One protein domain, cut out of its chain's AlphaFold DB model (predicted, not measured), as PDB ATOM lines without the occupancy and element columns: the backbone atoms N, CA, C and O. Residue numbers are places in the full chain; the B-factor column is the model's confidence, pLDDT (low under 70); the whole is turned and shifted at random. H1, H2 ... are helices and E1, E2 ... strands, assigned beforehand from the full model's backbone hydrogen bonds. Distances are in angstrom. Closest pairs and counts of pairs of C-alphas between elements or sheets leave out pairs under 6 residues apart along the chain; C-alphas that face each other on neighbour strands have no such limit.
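AT A GLANCE: This is residues 3 to 105 of the 105 residues of an uncharacterized protein of Muricauda sp. ARW1Y1 (UniProt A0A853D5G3). One very long helix, H2, makes most of a rod; the short helix H1 turns off at a corner at its first end, and the hairpin of E1 and E2 carries the rod on beyond its other end. After that hairpin the chain folds back, so that H3, H4 and the tiny hairpin of E3 and E4 form a small cluster alongside the later part of H2. The printed part has 103 residues, with four named helices and four named strands in the order H1, H2, E1, E2, H3, H4, E3, E4; the class is mixed, helices and strands, and each of its two sheets is one antiparallel pair, E1 - E2 and E3 - E4. The whole is extended, with a radius of gyration of the C-alphas of 23.8 A and spans of 80 by 29 by 17 A.

IN THESE COORDINATES: Find C-alpha 3 at (-29.307, -16.187, -32.248); from there H1 runs over residues 3 to 12, 14.0 A long. H2 takes residues 16 to 53: go from C-alpha 16 at (-47.244, -4.301, -38.419) to C-alpha 53 at (-13.984, 25.455, -4.580), 56.0 A away. Next come E1, residues 56 to 62, 16.8 A, and E2, residues 65 to 70, 16.4 A. H3 follows at residues 74 to 84, 15.3 A, then H4 at residues 86 to 91, 8.6 A. E3, residues 94 to 96, and E4, residues 102 to 104, measure 6.9 A each; E4 ends at C-alpha 104, (-34.471, 21.381, -15.780).

HOW THE PARTS SIT: Look first at Tyr 12 and Gly 18, whose C-alphas, 5.1 A apart, are the closest of H1 and H2; these helices are close but not clearly touching, at a steep tilt of 67 degrees. At the other end of H2, E1 and E2 form an antiparallel hairpin at 152 degrees, with N 57 and O 69 within hydrogen-bond range at 2.8 A. H2 touches H3 with residues 45 to 53 alone, opposite ways at a steep tilt of 48 degrees; the closest C-alphas, of Ala 49 and Val 81, are 6.1 A apart. H4 and H2 are close but not clearly touching, at a shallow tilt of 14 degrees, with C-alphas of Thr 41 and Glu 88 closest at 7.1 A. E3 and E4 are an antiparallel hairpin at 144 degrees, with N 95 and O 103 within range at 2.8 A. The closest C-alphas of H2 and E4 are those of Lys 42 and Leu 102, 7.2 A apart. In H1, H2, H3 and H4 every O i to N i+4 pair is within hydrogen-bond range.

THE WHOLE: The C-alphas farthest apart, of Phe 15 and Lys 63, are 81.2 A apart. The printed part has no cut, and each link between named elements is tight. Residues 3 to 8 of H1 and 24 to 33 of H2 stand free. Mean pLDDT of the printed part is 80.3; residues 3, 5, 9, 11, 13, 54 to 55 and 105 are under 70.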
ATOM      1  N   ILE A   3     -29.266 -16.477 -30.806       69.31
ATOM      2  CA  ILE A   3     -29.307 -16.187 -32.248       69.31
ATOM      3  C   ILE A   3     -30.727 -16.363 -32.791       69.31
ATOM      4  O   ILE A   3     -31.252 -15.445 -33.412       69.31
ATOM      5  N   PHE A   4     -31.403 -17.459 -32.435       71.31
ATOM      6  CA  PHE A   4     -32.809 -17.691 -32.788       71.31
ATOM      7  C   PHE A   4     -33.737 -16.584 -32.281       71.31
ATOM      8  O   PHE A   4     -34.590 -16.102 -33.015       71.31
ATOM      9  N   LYS A   5     -33.523 -16.104 -31.051       69.06
ATOM     10  CA  LYS A   5     -34.324 -15.018 -30.471       69.06
ATOM     11  C   LYS A   5     -34.102 -13.681 -31.190       69.06
ATOM     12  O   LYS A   5     -35.049 -12.917 -31.347       69.06
ATOM     13  N   LYS A   6     -32.873 -13.410 -31.655       71.31
ATOM     14  CA  LYS A   6     -32.541 -12.230 -32.477       71.31
ATOM     15  C   LYS A   6     -33.128 -12.331 -33.887       71.31
ATOM     16  O   LYS A   6     -33.693 -11.351 -34.358       71.31
ATOM     17  N   ALA A   7     -33.035 -13.499 -34.524       74.25
ATOM     18  CA  ALA A   7     -33.599 -13.753 -35.850       74.25
ATOM     19  C   ALA A   7     -35.134 -13.670 -35.837       74.25
ATOM     20  O   ALA A   7     -35.722 -12.995 -36.677       74.25
ATOM     21  N   PHE A   8     -35.776 -14.246 -34.816       74.75
ATOM     22  CA  PHE A   8     -37.218 -14.128 -34.594       74.75
ATOM     23  C   PHE A   8     -37.640 -12.667 -34.408       74.75
ATOM     24  O   PHE A   8     -38.581 -12.214 -35.045       74.75
ATOM     25  N   TRP A   9     -36.901 -11.890 -33.607       67.19
ATOM     26  CA  TRP A   9     -37.156 -10.454 -33.451       67.19
ATOM     27  C   TRP A   9     -36.964  -9.656 -34.747       67.19
ATOM     28  O   TRP A   9     -37.655  -8.661 -34.953       67.19
ATOM     29  N   ALA A  10     -36.026 -10.061 -35.605       70.81
ATOM     30  CA  ALA A  10     -35.800  -9.427 -36.900       70.81
ATOM     31  C   ALA A  10     -36.968  -9.691 -37.864       70.81
ATOM     32  O   ALA A  10     -37.465  -8.749 -38.475       70.81
ATOM     33  N   LEU A  11     -37.468 -10.930 -37.922       69.12
ATOM     34  CA  LEU A  11     -38.663 -11.287 -38.692       69.12
ATOM     35  C   LEU A  11     -39.939 -10.654 -38.125       69.12
ATOM     36  O   LEU A  11     -40.774 -10.163 -38.878       69.12
ATOM     37  N   TYR A  12     -40.076 -10.586 -36.801       70.06
ATOM     38  CA  TYR A  12     -41.247 -10.005 -36.142       70.06
ATOM     39  C   TYR A  12     -41.413  -8.505 -36.456       70.06
ATOM     40  O   TYR A  12     -42.537  -8.008 -36.499       70.06
ATOM     41  N   ARG A  13     -40.325  -7.783 -36.783       63.25
ATOM     42  CA  ARG A  13     -40.381  -6.383 -37.261       63.25
ATOM     43  C   ARG A  13     -41.048  -6.207 -38.628       63.25
ATOM     44  O   ARG A  13     -41.475  -5.090 -38.917       63.25
ATOM     45  N   LEU A  14     -41.119  -7.251 -39.461       73.44
ATOM     46  CA  LEU A  14     -41.782  -7.188 -40.770       73.44
ATOM     47  C   LEU A  14     -43.309  -7.116 -40.623       73.44
ATOM     48  O   LEU A  14     -43.982  -6.532 -41.467       73.44
ATOM     49  N   PHE A  15     -43.860  -7.636 -39.520       80.19
ATOM     50  CA  PHE A  15     -45.286  -7.542 -39.225       80.19
ATOM     51  C   PHE A  15     -45.648  -6.182 -38.602       80.19
ATOM     52  O   PHE A  15     -44.903  -5.650 -37.773       80.19
ATOM     53  N   PRO A  16     -46.835  -5.620 -38.906       75.19
ATOM     54  CA  PRO A  16     -47.244  -4.301 -38.419       75.19
ATOM     55  C   PRO A  16     -47.304  -4.204 -36.884       75.19
ATOM     56  O   PRO A  16     -47.003  -3.145 -36.330       75.19
ATOM     57  N   ARG A  17     -47.624  -5.302 -36.179       76.88
ATOM     58  CA  ARG A  17     -47.582  -5.362 -34.705       76.88
ATOM     59  C   ARG A  17     -46.151  -5.265 -34.165       76.88
ATOM     60  O   ARG A  17     -45.875  -4.400 -33.336       76.88
ATOM     61  N   GLY A  18     -45.221  -6.063 -34.687       75.94
ATOM     62  CA  GLY A  18     -43.828  -6.028 -34.235       75.94
ATOM     63  C   GLY A  18     -43.074  -4.761 -34.648       75.94
ATOM     64  O   GLY A  18     -42.187  -4.312 -33.923       75.94
ATOM     65  N   ARG A  19     -43.467  -4.103 -35.750       74.81
ATOM     66  CA  ARG A  19     -42.944  -2.775 -36.120       74.81
ATOM     67  C   ARG A  19     -43.314  -1.708 -35.085       74.81
ATOM     68  O   ARG A  19     -42.453  -0.919 -34.699       74.81
ATOM     69  N   ARG A  20     -44.561  -1.709 -34.594       78.25
ATOM     70  CA  ARG A  20     -45.024  -0.793 -33.530       78.25
ATOM     71  C   ARG A  20     -44.271  -1.021 -32.222       78.25
ATOM     72  O   ARG A  20     -43.776  -0.063 -31.635       78.25
ATOM     73  N   GLU A  21     -44.122  -2.275 -31.800       79.31
ATOM     74  CA  GLU A  21     -43.343  -2.617 -30.602       79.31
ATOM     75  C   GLU A  21     -41.872  -2.213 -30.729       79.31
ATOM     76  O   GLU A  21     -41.273  -1.728 -29.769       79.31
ATOM     77  N   TRP A  22     -41.279  -2.360 -31.917       79.50
ATOM     78  CA  TRP A  22     -39.908  -1.925 -32.150       79.50
ATOM     79  C   TRP A  22     -39.749  -0.407 -32.045       79.50
ATOM     80  O   TRP A  22     -38.825   0.052 -31.374       79.50
ATOM     81  N   ILE A  23     -40.660   0.366 -32.644       81.50
ATOM     82  CA  ILE A  23     -40.662   1.832 -32.544       81.50
ATOM     83  C   ILE A  23     -40.820   2.265 -31.083       81.50
ATOM     84  O   ILE A  23     -40.046   3.093 -30.606       81.50
ATOM     85  N   LEU A  24     -41.755   1.659 -30.343       84.38
ATOM     86  CA  LEU A  24     -41.935   1.925 -28.913       84.38
ATOM     87  C   LEU A  24     -40.663   1.614 -28.123       84.38
ATOM     88  O   LEU A  24     -40.216   2.431 -27.320       84.38
ATOM     89  N   LYS A  25     -40.033   0.464 -28.380       85.44
ATOM     90  CA  LYS A  25     -38.787   0.069 -27.721       85.44
ATOM     91  C   LYS A  25     -37.649   1.051 -28.007       85.44
ATOM     92  O   LYS A  25     -36.947   1.432 -27.075       85.44
ATOM     93  N   GLN A  26     -37.484   1.485 -29.257       82.62
ATOM     94  CA  GLN A  26     -36.503   2.513 -29.617       82.62
ATOM     95  C   GLN A  26     -36.809   3.851 -28.935       82.62
ATOM     96  O   GLN A  26     -35.900   4.483 -28.403       82.62
ATOM     97  N   GLY A  27     -38.084   4.243 -28.861       78.81
ATOM     98  CA  GLY A  27     -38.525   5.424 -28.118       78.81
ATOM     99  C   GLY A  27     -38.151   5.352 -26.635       78.81
ATOM    100  O   GLY A  27     -37.527   6.271 -26.106       78.81
ATOM    101  N   PHE A  28     -38.439   4.231 -25.966       84.75
ATOM    102  CA  PHE A  28     -38.064   4.019 -24.564       84.75
ATOM    103  C   PHE A  28     -36.546   3.980 -24.346       84.75
ATOM    104  O   PHE A  28     -36.054   4.538 -23.364       84.75
ATOM    105  N   GLU A  29     -35.788   3.346 -25.241       82.69
ATOM    106  CA  GLU A  29     -34.322   3.352 -25.196       82.69
ATOM    107  C   GLU A  29     -33.761   4.772 -25.374       82.69
ATOM    108  O   GLU A  29     -32.856   5.166 -24.635       82.69
ATOM    109  N   GLY A  30     -34.342   5.573 -26.273       75.06
ATOM    110  CA  GLY A  30     -34.010   6.986 -26.460       75.06
ATOM    111  C   GLY A  30     -34.286   7.830 -25.212       75.06
ATOM    112  O   GLY A  30     -33.416   8.587 -24.774       75.06
ATOM    113  N   LEU A  31     -35.446   7.645 -24.572       76.38
ATOM    114  CA  LEU A  31     -35.793   8.318 -23.313       76.38
ATOM    115  C   LEU A  31     -34.827   7.947 -22.179       76.38
ATOM    116  O   LEU A  31     -34.352   8.826 -21.455       76.38
ATOM    117  N   LYS A  32     -34.479   6.660 -22.051       78.06
ATOM    118  CA  LYS A  32     -33.494   6.187 -21.065       78.06
ATOM    119  C   LYS A  32     -32.118   6.805 -21.304       78.06
ATOM    120  O   LYS A  32     -31.522   7.320 -20.362       78.06
ATOM    121  N   ARG A  33     -31.634   6.813 -22.552       78.56
ATOM    122  CA  ARG A  33     -30.354   7.445 -22.915       78.56
ATOM    123  C   ARG A  33     -30.352   8.937 -22.600       78.56
ATOM    124  O   ARG A  33     -29.433   9.407 -21.943       78.56
ATOM    125  N   SER A  34     -31.409   9.659 -22.970       74.69
ATOM    126  CA  SER A  34     -31.554  11.088 -22.662       74.69
ATOM    127  C   SER A  34     -31.498  11.364 -21.153       74.69
ATOM    128  O   SER A  34     -30.792  12.271 -20.705       74.69
ATOM    129  N   SER A  35     -32.165  10.533 -20.343       74.69
ATOM    130  CA  SER A  35     -32.116  10.637 -18.881       74.69
ATOM    131  C   SER A  35     -30.715  10.383 -18.312       74.69
ATOM    132  O   SER A  35     -30.293  11.091 -17.394       74.69
ATOM    133  N   ILE A  36     -29.995   9.386 -18.833       80.00
ATOM    134  CA  ILE A  36     -28.626   9.065 -18.405       80.00
ATOM    135  C   ILE A  36     -27.684  10.218 -18.757       80.00
ATOM    136  O   ILE A  36     -27.009  10.739 -17.871       80.00
ATOM    137  N   SER A  37     -27.724  10.705 -19.999       78.44
ATOM    138  CA  SER A  37     -26.885  11.822 -20.440       78.44
ATOM    139  C   SER A  37     -27.141  13.097 -19.630       78.44
ATOM    140  O   SER A  37     -26.194  13.759 -19.221       78.44
ATOM    141  N   ARG A  38     -28.402  13.422 -19.292       79.69
ATOM    142  CA  ARG A  38     -28.696  14.557 -18.391       79.69
ATOM    143  C   ARG A  38     -28.048  14.386 -17.019       79.69
ATOM    144  O   ARG A  38     -27.560  15.359 -16.448       79.69
ATOM    145  N   ARG A  39     -28.069  13.173 -16.457       83.75
ATOM    146  CA  ARG A  39     -27.434  12.883 -15.164       83.75
ATOM    147  C   ARG A  39     -25.919  13.058 -15.248       83.75
ATOM    148  O   ARG A  39     -25.340  13.661 -14.349       83.75
ATOM    149  N   GLU A  40     -25.300  12.589 -16.325       84.69
ATOM    150  CA  GLU A  40     -23.868  12.763 -16.575       84.69
ATOM    151  C   GLU A  40     -23.480  14.240 -16.669       84.69
ATOM    152  O   GLU A  40     -22.543  14.659 -15.991       84.69
ATOM    153  N   THR A  41     -24.238  15.058 -17.408       83.56
ATOM    154  CA  THR A  41     -24.014  16.512 -17.477       83.56
ATOM    155  C   THR A  41     -24.095  17.148 -16.089       83.56
ATOM    156  O   THR A  41     -23.204  17.903 -15.706       83.56
ATOM    157  N   LYS A  42     -25.100  16.792 -15.275       85.75
ATOM    158  CA  LYS A  42     -25.206  17.298 -13.893       85.75
ATOM    159  C   LYS A  42     -23.982  16.927 -13.051       85.75
ATOM    160  O   LYS A  42     -23.461  17.777 -12.335       85.75
ATOM    161  N   LEU A  43     -23.497  15.688 -13.151       86.44
ATOM    162  CA  LEU A  43     -22.312  15.230 -12.419       86.44
ATOM    163  C   LEU A  43     -21.032  15.940 -12.876       86.44
ATOM    164  O   LEU A  43     -20.241  16.357 -12.030       86.44
ATOM    165  N   LYS A  44     -20.842  16.138 -14.187       86.88
ATOM    166  CA  LYS A  44     -19.706  16.894 -14.740       86.88
ATOM    167  C   LYS A  44     -19.678  18.328 -14.216       86.88
ATOM    168  O   LYS A  44     -18.644  18.790 -13.740       86.88
ATOM    169  N   VAL A  45     -20.828  18.999 -14.245       86.75
ATOM    170  CA  VAL A  45     -20.997  20.373 -13.759       86.75
ATOM    171  C   VAL A  45     -20.663  20.474 -12.264       86.75
ATOM    172  O   VAL A  45     -19.896  21.350 -11.861       86.75
ATOM    173  N   ILE A  46     -21.157  19.535 -11.446       87.06
ATOM    174  CA  ILE A  46     -20.839  19.455 -10.009       87.06
ATOM    175  C   ILE A  46     -19.340  19.221  -9.782       87.06
ATOM    176  O   ILE A  46     -18.728  19.871  -8.935       87.06
ATOM    177  N   HIS A  47     -18.721  18.321 -10.546       88.12
ATOM    178  CA  HIS A  47     -17.289  18.040 -10.438       88.12
ATOM    179  C   HIS A  47     -16.431  19.265 -10.774       88.12
ATOM    180  O   HIS A  47     -15.489  19.584 -10.046       88.12
ATOM    181  N   SER A  48     -16.785  19.990 -11.836       86.12
ATOM    182  CA  SER A  48     -16.146  21.256 -12.204       86.12
ATOM    183  C   SER A  48     -16.278  22.303 -11.097       86.12
ATOM    184  O   SER A  48     -15.276  22.926 -10.741       86.12
ATOM    185  N   ALA A  49     -17.467  22.453 -10.502       85.19
ATOM    186  CA  ALA A  49     -17.690  23.359  -9.375       85.19
ATOM    187  C   ALA A  49     -16.815  22.990  -8.165       85.19
ATOM    188  O   ALA A  49     -16.096  23.835  -7.629       85.19
ATOM    189  N   ASN A  50     -16.779  21.706  -7.799       84.19
ATOM    190  CA  ASN A  50     -15.951  21.202  -6.702       84.19
ATOM    191  C   ASN A  50     -14.458  21.460  -6.927       84.19
ATOM    192  O   ASN A  50     -13.745  21.800  -5.984       84.19
ATOM    193  N   LYS A  51     -13.964  21.345  -8.165       83.31
ATOM    194  CA  LYS A  51     -12.576  21.709  -8.489       83.31
ATOM    195  C   LYS A  51     -12.298  23.200  -8.279       83.31
ATOM    196  O   LYS A  51     -11.206  23.538  -7.834       83.31
ATOM    197  N   MET A  52     -13.261  24.081  -8.557       80.56
ATOM    198  CA  MET A  52     -13.103  25.527  -8.356       80.56
ATOM    199  C   MET A  52     -13.119  25.930  -6.871       80.56
ATOM    200  O   MET A  52     -12.392  26.846  -6.484       80.56
ATOM    201  N   ILE A  53     -13.873  25.210  -6.032       79.12
ATOM    202  CA  ILE A  53     -13.984  25.455  -4.580       79.12
ATOM    203  C   ILE A  53     -12.682  25.141  -3.825       79.12
ATOM    204  O   ILE A  53     -12.380  25.779  -2.818       79.12
ATOM    205  N   LYS A  54     -11.877  24.180  -4.298       69.69
ATOM    206  CA  LYS A  54     -10.701  23.669  -3.563       69.69
ATOM    207  C   LYS A  54      -9.599  24.701  -3.288       69.69
ATOM    208  O   LYS A  54      -8.740  24.444  -2.448       69.69
ATOM    209  N   SER A  55      -9.610  25.858  -3.949       69.56
ATOM    210  CA  SER A  55      -8.641  26.921  -3.671       69.56
ATOM    211  C   SER A  55      -8.974  27.639  -2.357       69.56
ATOM    212  O   SER A  55      -9.977  28.345  -2.240       69.56
ATOM    213  N   LYS A  56      -8.128  27.442  -1.347       71.75
ATOM    214  CA  LYS A  56      -8.272  28.018  -0.008       71.75
ATOM    215  C   LYS A  56      -7.192  29.078   0.237       71.75
ATOM    216  O   LYS A  56      -6.039  28.864  -0.128       71.75
ATOM    217  N   LYS A  57      -7.559  30.215   0.833       76.50
ATOM    218  CA  LYS A  57      -6.636  31.282   1.251       76.50
ATOM    219  C   LYS A  57      -6.602  31.347   2.780       76.50
ATOM    220  O   LYS A  57      -7.652  31.342   3.425       76.50
ATOM    221  N   ILE A  58      -5.400  31.419   3.348       76.81
ATOM    222  CA  ILE A  58      -5.196  31.688   4.776       76.81
ATOM    223  C   ILE A  58      -5.459  33.180   5.001       76.81
ATOM    224  O   ILE A  58      -4.867  34.018   4.322       76.81
ATOM    225  N   LEU A  59      -6.382  33.509   5.904       77.12
ATOM    226  CA  LEU A  59      -6.747  34.895   6.223       77.12
ATOM    227  C   LEU A  59      -5.976  35.451   7.417       77.12
ATOM    228  O   LEU A  59      -5.836  36.660   7.542       77.12
ATOM    229  N   GLY A  60      -5.480  34.572   8.280       78.81
ATOM    230  CA  GLY A  60      -4.697  34.940   9.447       78.81
ATOM    231  C   GLY A  60      -4.424  33.730  10.330       78.81
ATOM    232  O   GLY A  60      -5.050  32.675  10.180       78.81
ATOM    233  N   PHE A  61      -3.486  33.903  11.253       77.19
ATOM    234  CA  PHE A  61      -3.153  32.927  12.284       77.19
ATOM    235  C   PHE A  61      -3.622  33.479  13.632       77.19
ATOM    236  O   PHE A  61      -3.233  34.579  14.016       77.19
ATOM    237  N   GLY A  62      -4.503  32.749  14.318       79.62
ATOM    238  CA  GLY A  62      -4.983  33.085  15.659       79.62
ATOM    239  C   GLY A  62      -4.491  32.082  16.701       79.62
ATOM    240  O   GLY A  62      -3.914  31.052  16.357       79.62
ATOM    241  N   LYS A  63      -4.779  32.344  17.985       77.81
ATOM    242  CA  LYS A  63      -4.399  31.465  19.113       77.81
ATOM    243  C   LYS A  63      -4.887  30.010  18.969       77.81
ATOM    244  O   LYS A  63      -4.256  29.116  19.515       77.81
ATOM    245  N   ASN A  64      -5.952  29.774  18.195       78.00
ATOM    246  CA  ASN A  64      -6.560  28.453  17.981       78.00
ATOM    247  C   ASN A  64      -6.228  27.835  16.601       78.00
ATOM    248  O   ASN A  64      -6.869  26.864  16.202       78.00
ATOM    249  N   GLY A  65      -5.271  28.397  15.849       78.81
ATOM    250  CA  GLY A  65      -4.849  27.900  14.531       78.81
ATOM    251  C   GLY A  65      -5.108  28.865  13.368       78.81
ATOM    252  O   GLY A  65      -5.414  30.045  13.554       78.81
ATOM    253  N   SER A  66      -4.942  28.372  12.135       79.00
ATOM    254  CA  SER A  66      -5.120  29.165  10.914       79.00
ATOM    255  C   SER A  66      -6.591  29.260  10.506       79.00
ATOM    256  O   SER A  66      -7.299  28.260  10.384       79.00
ATOM    257  N   VAL A  67      -7.063  30.484  10.250       79.56
ATOM    258  CA  VAL A  67      -8.401  30.712   9.694       79.56
ATOM    259  C   VAL A  67      -8.295  30.677   8.177       79.56
ATOM    260  O   VAL A  67      -7.645  31.524   7.559       79.56
ATOM    261  N   VAL A  68      -8.944  29.691   7.565       78.38
ATOM    262  CA  VAL A  68      -8.865  29.441   6.124       78.38
ATOM    263  C   VAL A  68     -10.249  29.587   5.496       78.38
ATOM    264  O   VAL A  68     -11.182  28.891   5.890       78.38
ATOM    265  N   LYS A  69     -10.385  30.460   4.491       76.19
ATOM    266  CA  LYS A  69     -11.617  30.604   3.687       76.19
ATOM    267  C   LYS A  69     -11.367  30.227   2.228       76.19
ATOM    268  O   LYS A  69     -10.217  30.144   1.790       76.19
ATOM    269  N   SER A  70     -12.431  29.969   1.466       76.81
ATOM    270  CA  SER A  70     -12.305  29.810   0.013       76.81
ATOM    271  C   SER A  70     -11.777  31.107  -0.606       76.81
ATOM    272  O   SER A  70     -12.086  32.206  -0.148       76.81
ATOM    273  N   LYS A  71     -10.943  30.980  -1.642       74.81
ATOM    274  CA  LYS A  71     -10.420  32.136  -2.382       74.81
ATOM    275  C   LYS A  71     -11.481  32.753  -3.299       74.81
ATOM    276  O   LYS A  71     -11.392  33.937  -3.595       74.81
ATOM    277  N   LYS A  72     -12.443  31.945  -3.747       80.75
ATOM    278  CA  LYS A  72     -13.537  32.343  -4.633       80.75
ATOM    279  C   LYS A  72     -14.858  32.371  -3.885       80.75
ATOM    280  O   LYS A  72     -15.086  31.528  -3.010       80.75
ATOM    281  N   THR A  73     -15.711  33.315  -4.263       84.19
ATOM    282  CA  THR A  73     -17.096  33.389  -3.793       84.19
ATOM    283  C   THR A  73     -17.975  32.367  -4.518       84.19
ATOM    284  O   THR A  73     -17.672  31.944  -5.636       84.19
ATOM    285  N   ASP A  74     -19.094  31.978  -3.902       82.12
ATOM    286  CA  ASP A  74     -20.055  31.054  -4.523       82.12
ATOM    287  C   ASP A  74     -20.597  31.598  -5.852       82.12
ATOM    288  O   ASP A  74     -20.811  30.841  -6.798       82.12
ATOM    289  N   HIS A  75     -20.765  32.920  -5.952       84.94
ATOM    290  CA  HIS A  75     -21.215  33.585  -7.170       84.94
ATOM    291  C   HIS A  75     -20.224  33.395  -8.329       84.94
ATOM    292  O   HIS A  75     -20.624  32.925  -9.392       84.94
ATOM    293  N   GLU A  76     -18.932  33.646  -8.098       86.00
ATOM    294  CA  GLU A  76     -17.874  33.431  -9.098       86.00
ATOM    295  C   GLU A  76     -17.783  31.972  -9.549       86.00
ATOM    296  O   GLU A  76     -17.501  31.681 -10.713       86.00
ATOM    297  N   ILE A  77     -18.009  31.031  -8.628       87.12
ATOM    298  CA  ILE A  77     -18.011  29.604  -8.950       87.12
ATOM    299  C   ILE A  77     -19.208  29.276  -9.843       87.12
ATOM    300  O   ILE A  77     -19.047  28.603 -10.860       87.12
ATOM    301  N   ILE A  78     -20.400  29.766  -9.496       88.50
ATOM    302  CA  ILE A  78     -21.615  29.545 -10.283       88.50
ATOM    303  C   ILE A  78     -21.464  30.138 -11.686       88.50
ATOM    304  O   ILE A  78     -21.787  29.457 -12.660       88.50
ATOM    305  N   GLU A  79     -20.959  31.364 -11.816       90.12
ATOM    306  CA  GLU A  79     -20.728  31.989 -13.121       90.12
ATOM    307  C   GLU A  79     -19.647  31.270 -13.927       90.12
ATOM    308  O   GLU A  79     -19.868  30.938 -15.092       90.12
ATOM    309  N   GLY A  80     -18.518  30.928 -13.302       88.31
ATOM    310  CA  GLY A  80     -17.436  30.209 -13.972       88.31
ATOM    311  C   GLY A  80     -17.868  28.833 -14.485       88.31
ATOM    312  O   GLY A  80     -17.476  28.413 -15.575       88.31
ATOM    313  N   VAL A  81     -18.712  28.132 -13.727       89.62
ATOM    314  CA  VAL A  81     -19.273  26.837 -14.130       89.62
ATOM    315  C   VAL A  81     -20.324  27.000 -15.230       89.62
ATOM    316  O   VAL A  81     -20.315  26.216 -16.179       89.62
ATOM    317  N   LYS A  82     -21.186  28.024 -15.150       88.81
ATOM    318  CA  LYS A  82     -22.149  28.354 -16.216       88.81
ATOM    319  C   LYS A  82     -21.451  28.647 -17.537       88.81
ATOM    320  O   LYS A  82     -21.884  28.134 -18.558       88.81
ATOM    321  N   HIS A  83     -20.386  29.443 -17.510       89.88
ATOM    322  CA  HIS A  83     -19.641  29.802 -18.713       89.88
ATOM    323  C   HIS A  83     -18.927  28.588 -19.317       89.88
ATOM    324  O   HIS A  83     -18.958  28.385 -20.523       89.88
ATOM    325  N   ARG A  84     -18.302  27.746 -18.485       89.75
ATOM    326  CA  ARG A  84     -17.554  26.570 -18.959       89.75
ATOM    327  C   ARG A  84     -18.443  25.481 -19.570       89.75
ATOM    328  O   ARG A  84     -17.979  24.758 -20.440       89.75
ATOM    329  N   HIS A  85     -19.676  25.341 -19.090       90.88
ATOM    330  CA  HIS A  85     -20.619  24.312 -19.538       90.88
ATOM    331  C   HIS A  85     -21.841  24.909 -20.253       90.88
ATOM    332  O   HIS A  85     -22.896  24.283 -20.269       90.88
ATOM    333  N   SER A  86     -21.743  26.121 -20.805       88.38
ATOM    334  CA  SER A  86     -22.882  26.850 -21.386       88.38
ATOM    335  C   SER A  86     -23.582  26.055 -22.491       88.38
ATOM    336  O   SER A  86     -24.802  25.907 -22.454       88.38
ATOM    337  N   GLU A  87     -22.804  25.483 -23.407       88.38
ATOM    338  CA  GLU A  87     -23.285  24.668 -24.525       88.38
ATOM    339  C   GLU A  87     -23.964  23.382 -24.034       88.38
ATOM    340  O   GLU A  87     -25.119  23.126 -24.372       88.38
ATOM    341  N   GLU A  88     -23.306  22.617 -23.153       85.81
ATOM    342  CA  GLU A  88     -23.861  21.376 -22.590       85.81
ATOM    343  C   GLU A  88     -25.151  21.635 -21.787       85.81
ATOM    344  O   GLU A  88     -26.076  20.820 -21.779       85.81
ATOM    345  N   LEU A  89     -25.227  22.768 -21.084       87.25
ATOM    346  CA  LEU A  89     -26.402  23.172 -20.315       87.25
ATOM    347  C   LEU A  89     -27.557  23.604 -21.229       87.25
ATOM    348  O   LEU A  89     -28.703  23.243 -20.953       87.25
ATOM    349  N   GLN A  90     -27.276  24.333 -22.315       87.69
ATOM    350  CA  GLN A  90     -28.280  24.738 -23.302       87.69
ATOM    351  C   GLN A  90     -28.817  23.539 -24.090       87.69
ATOM    352  O   GLN A  90     -30.030  23.344 -24.127       87.69
ATOM    353  N   GLU A  91     -27.936  22.691 -24.631       85.25
ATOM    354  CA  GLU A  91     -28.299  21.489 -25.398       85.25
ATOM    355  C   GLU A  91     -29.210  20.555 -24.584       85.25
ATOM    356  O   GLU A  91     -30.138  19.932 -25.102       85.25
ATOM    357  N   ARG A  92     -28.967  20.463 -23.270       81.31
ATOM    358  CA  ARG A  92     -29.707  19.564 -22.373       81.31
ATOM    359  C   ARG A  92     -30.887  20.218 -21.666       81.31
ATOM    360  O   ARG A  92     -31.591  19.511 -20.939       81.31
ATOM    361  N   GLY A  93     -31.105  21.520 -21.857       84.50
ATOM    362  CA  GLY A  93     -32.140  22.275 -21.157       84.50
ATOM    363  C   GLY A  93     -31.962  22.202 -19.640       84.50
ATOM    364  O   GLY A  93     -32.876  21.807 -18.920       84.50
ATOM    365  N   ILE A  94     -30.771  22.519 -19.131       85.75
ATOM    366  CA  ILE A  94     -30.463  22.552 -17.696       85.75
ATOM    367  C   ILE A  94     -30.067  23.984 -17.316       85.75
ATOM    368  O   ILE A  94     -29.142  24.558 -17.874       85.75
ATOM    369  N   LYS A  95     -30.745  24.566 -16.324       87.56
ATOM    370  CA  LYS A  95     -30.466  25.905 -15.783       87.56
ATOM    371  C   LYS A  95     -29.820  25.801 -14.401       87.56
ATOM    372  O   LYS A  95     -30.255  25.020 -13.556       87.56
ATOM    373  N   ILE A  96     -28.819  26.641 -14.134       86.94
ATOM    374  CA  ILE A  96     -28.231  26.803 -12.795       86.94
ATOM    375  C   ILE A  96     -28.871  28.017 -12.112       86.94
ATOM    376  O   ILE A  96     -28.780  29.149 -12.599       86.94
ATOM    377  N   THR A  97     -29.528  27.780 -10.980       86.12
ATOM    378  CA  THR A  97     -30.151  28.826 -10.149       86.12
ATOM    379  C   THR A  97     -29.115  29.713  -9.454       86.12
ATOM    380  O   THR A  97     -27.941  29.356  -9.362       86.12
ATOM    381  N   LYS A  98     -29.554  30.854  -8.903       81.69
ATOM    382  CA  LYS A  98     -28.696  31.749  -8.104       81.69
ATOM    383  C   LYS A  98     -28.081  31.054  -6.882       81.69
ATOM    384  O   LYS A  98     -26.989  31.407  -6.476       81.69
ATOM    385  N   SER A  99     -28.755  30.038  -6.343       79.38
ATOM    386  CA  SER A  99     -28.271  29.225  -5.222       79.38
ATOM    387  C   SER A  99     -27.446  28.004  -5.664       79.38
ATOM    388  O   SER A  99     -27.328  27.050  -4.902       79.38
ATOM    389  N   GLY A 100     -27.004  27.933  -6.925       79.94
ATOM    390  CA  GLY A 100     -26.190  26.825  -7.446       79.94
ATOM    391  C   GLY A 100     -26.936  25.508  -7.714       79.94
ATOM    392  O   GLY A 100     -26.324  24.529  -8.130       79.94
ATOM    393  N   LYS A 101     -28.264  25.451  -7.531       84.69
ATOM    394  CA  LYS A 101     -29.067  24.249  -7.836       84.69
ATOM    395  C   LYS A 101     -29.284  24.099  -9.343       84.69
ATOM    396  O   LYS A 101     -29.646  25.076 -10.003       84.69
ATOM    397  N   LEU A 102     -29.143  22.871  -9.847       84.69
ATOM    398  CA  LEU A 102     -29.424  22.473 -11.232       84.69
ATOM    399  C   LEU A 102     -30.915  22.158 -11.404       84.69
ATOM    400  O   LEU A 102     -31.410  21.176 -10.847       84.69
ATOM    401  N   LYS A 103     -31.627  22.966 -12.188       81.12
ATOM    402  CA  LYS A 103     -33.033  22.752 -12.556       81.12
ATOM    403  C   LYS A 103     -33.137  22.382 -14.029       81.12
ATOM    404  O   LYS A 103     -32.333  22.836 -14.835       81.12
ATOM    405  N   ASN A 104     -34.120  21.559 -14.375       77.56
ATOM    406  CA  ASN A 104     -34.471  21.381 -15.780       77.56
ATOM    407  C   ASN A 104     -35.164  22.672 -16.250       77.56
ATOM    408  O   ASN A 104     -35.882  23.297 -15.464       77.56
ATOM    409  N   ALA A 105     -34.818  23.105 -17.458       60.88
ATOM    410  CA  ALA A 105     -35.160  24.395 -18.035       60.88
ATOM    411  C   ALA A 105     -36.612  24.504 -18.472       60.88
ATOM    412  O   ALA A 105     -37.189  23.466 -18.856       60.88
TER     413      ALA A 105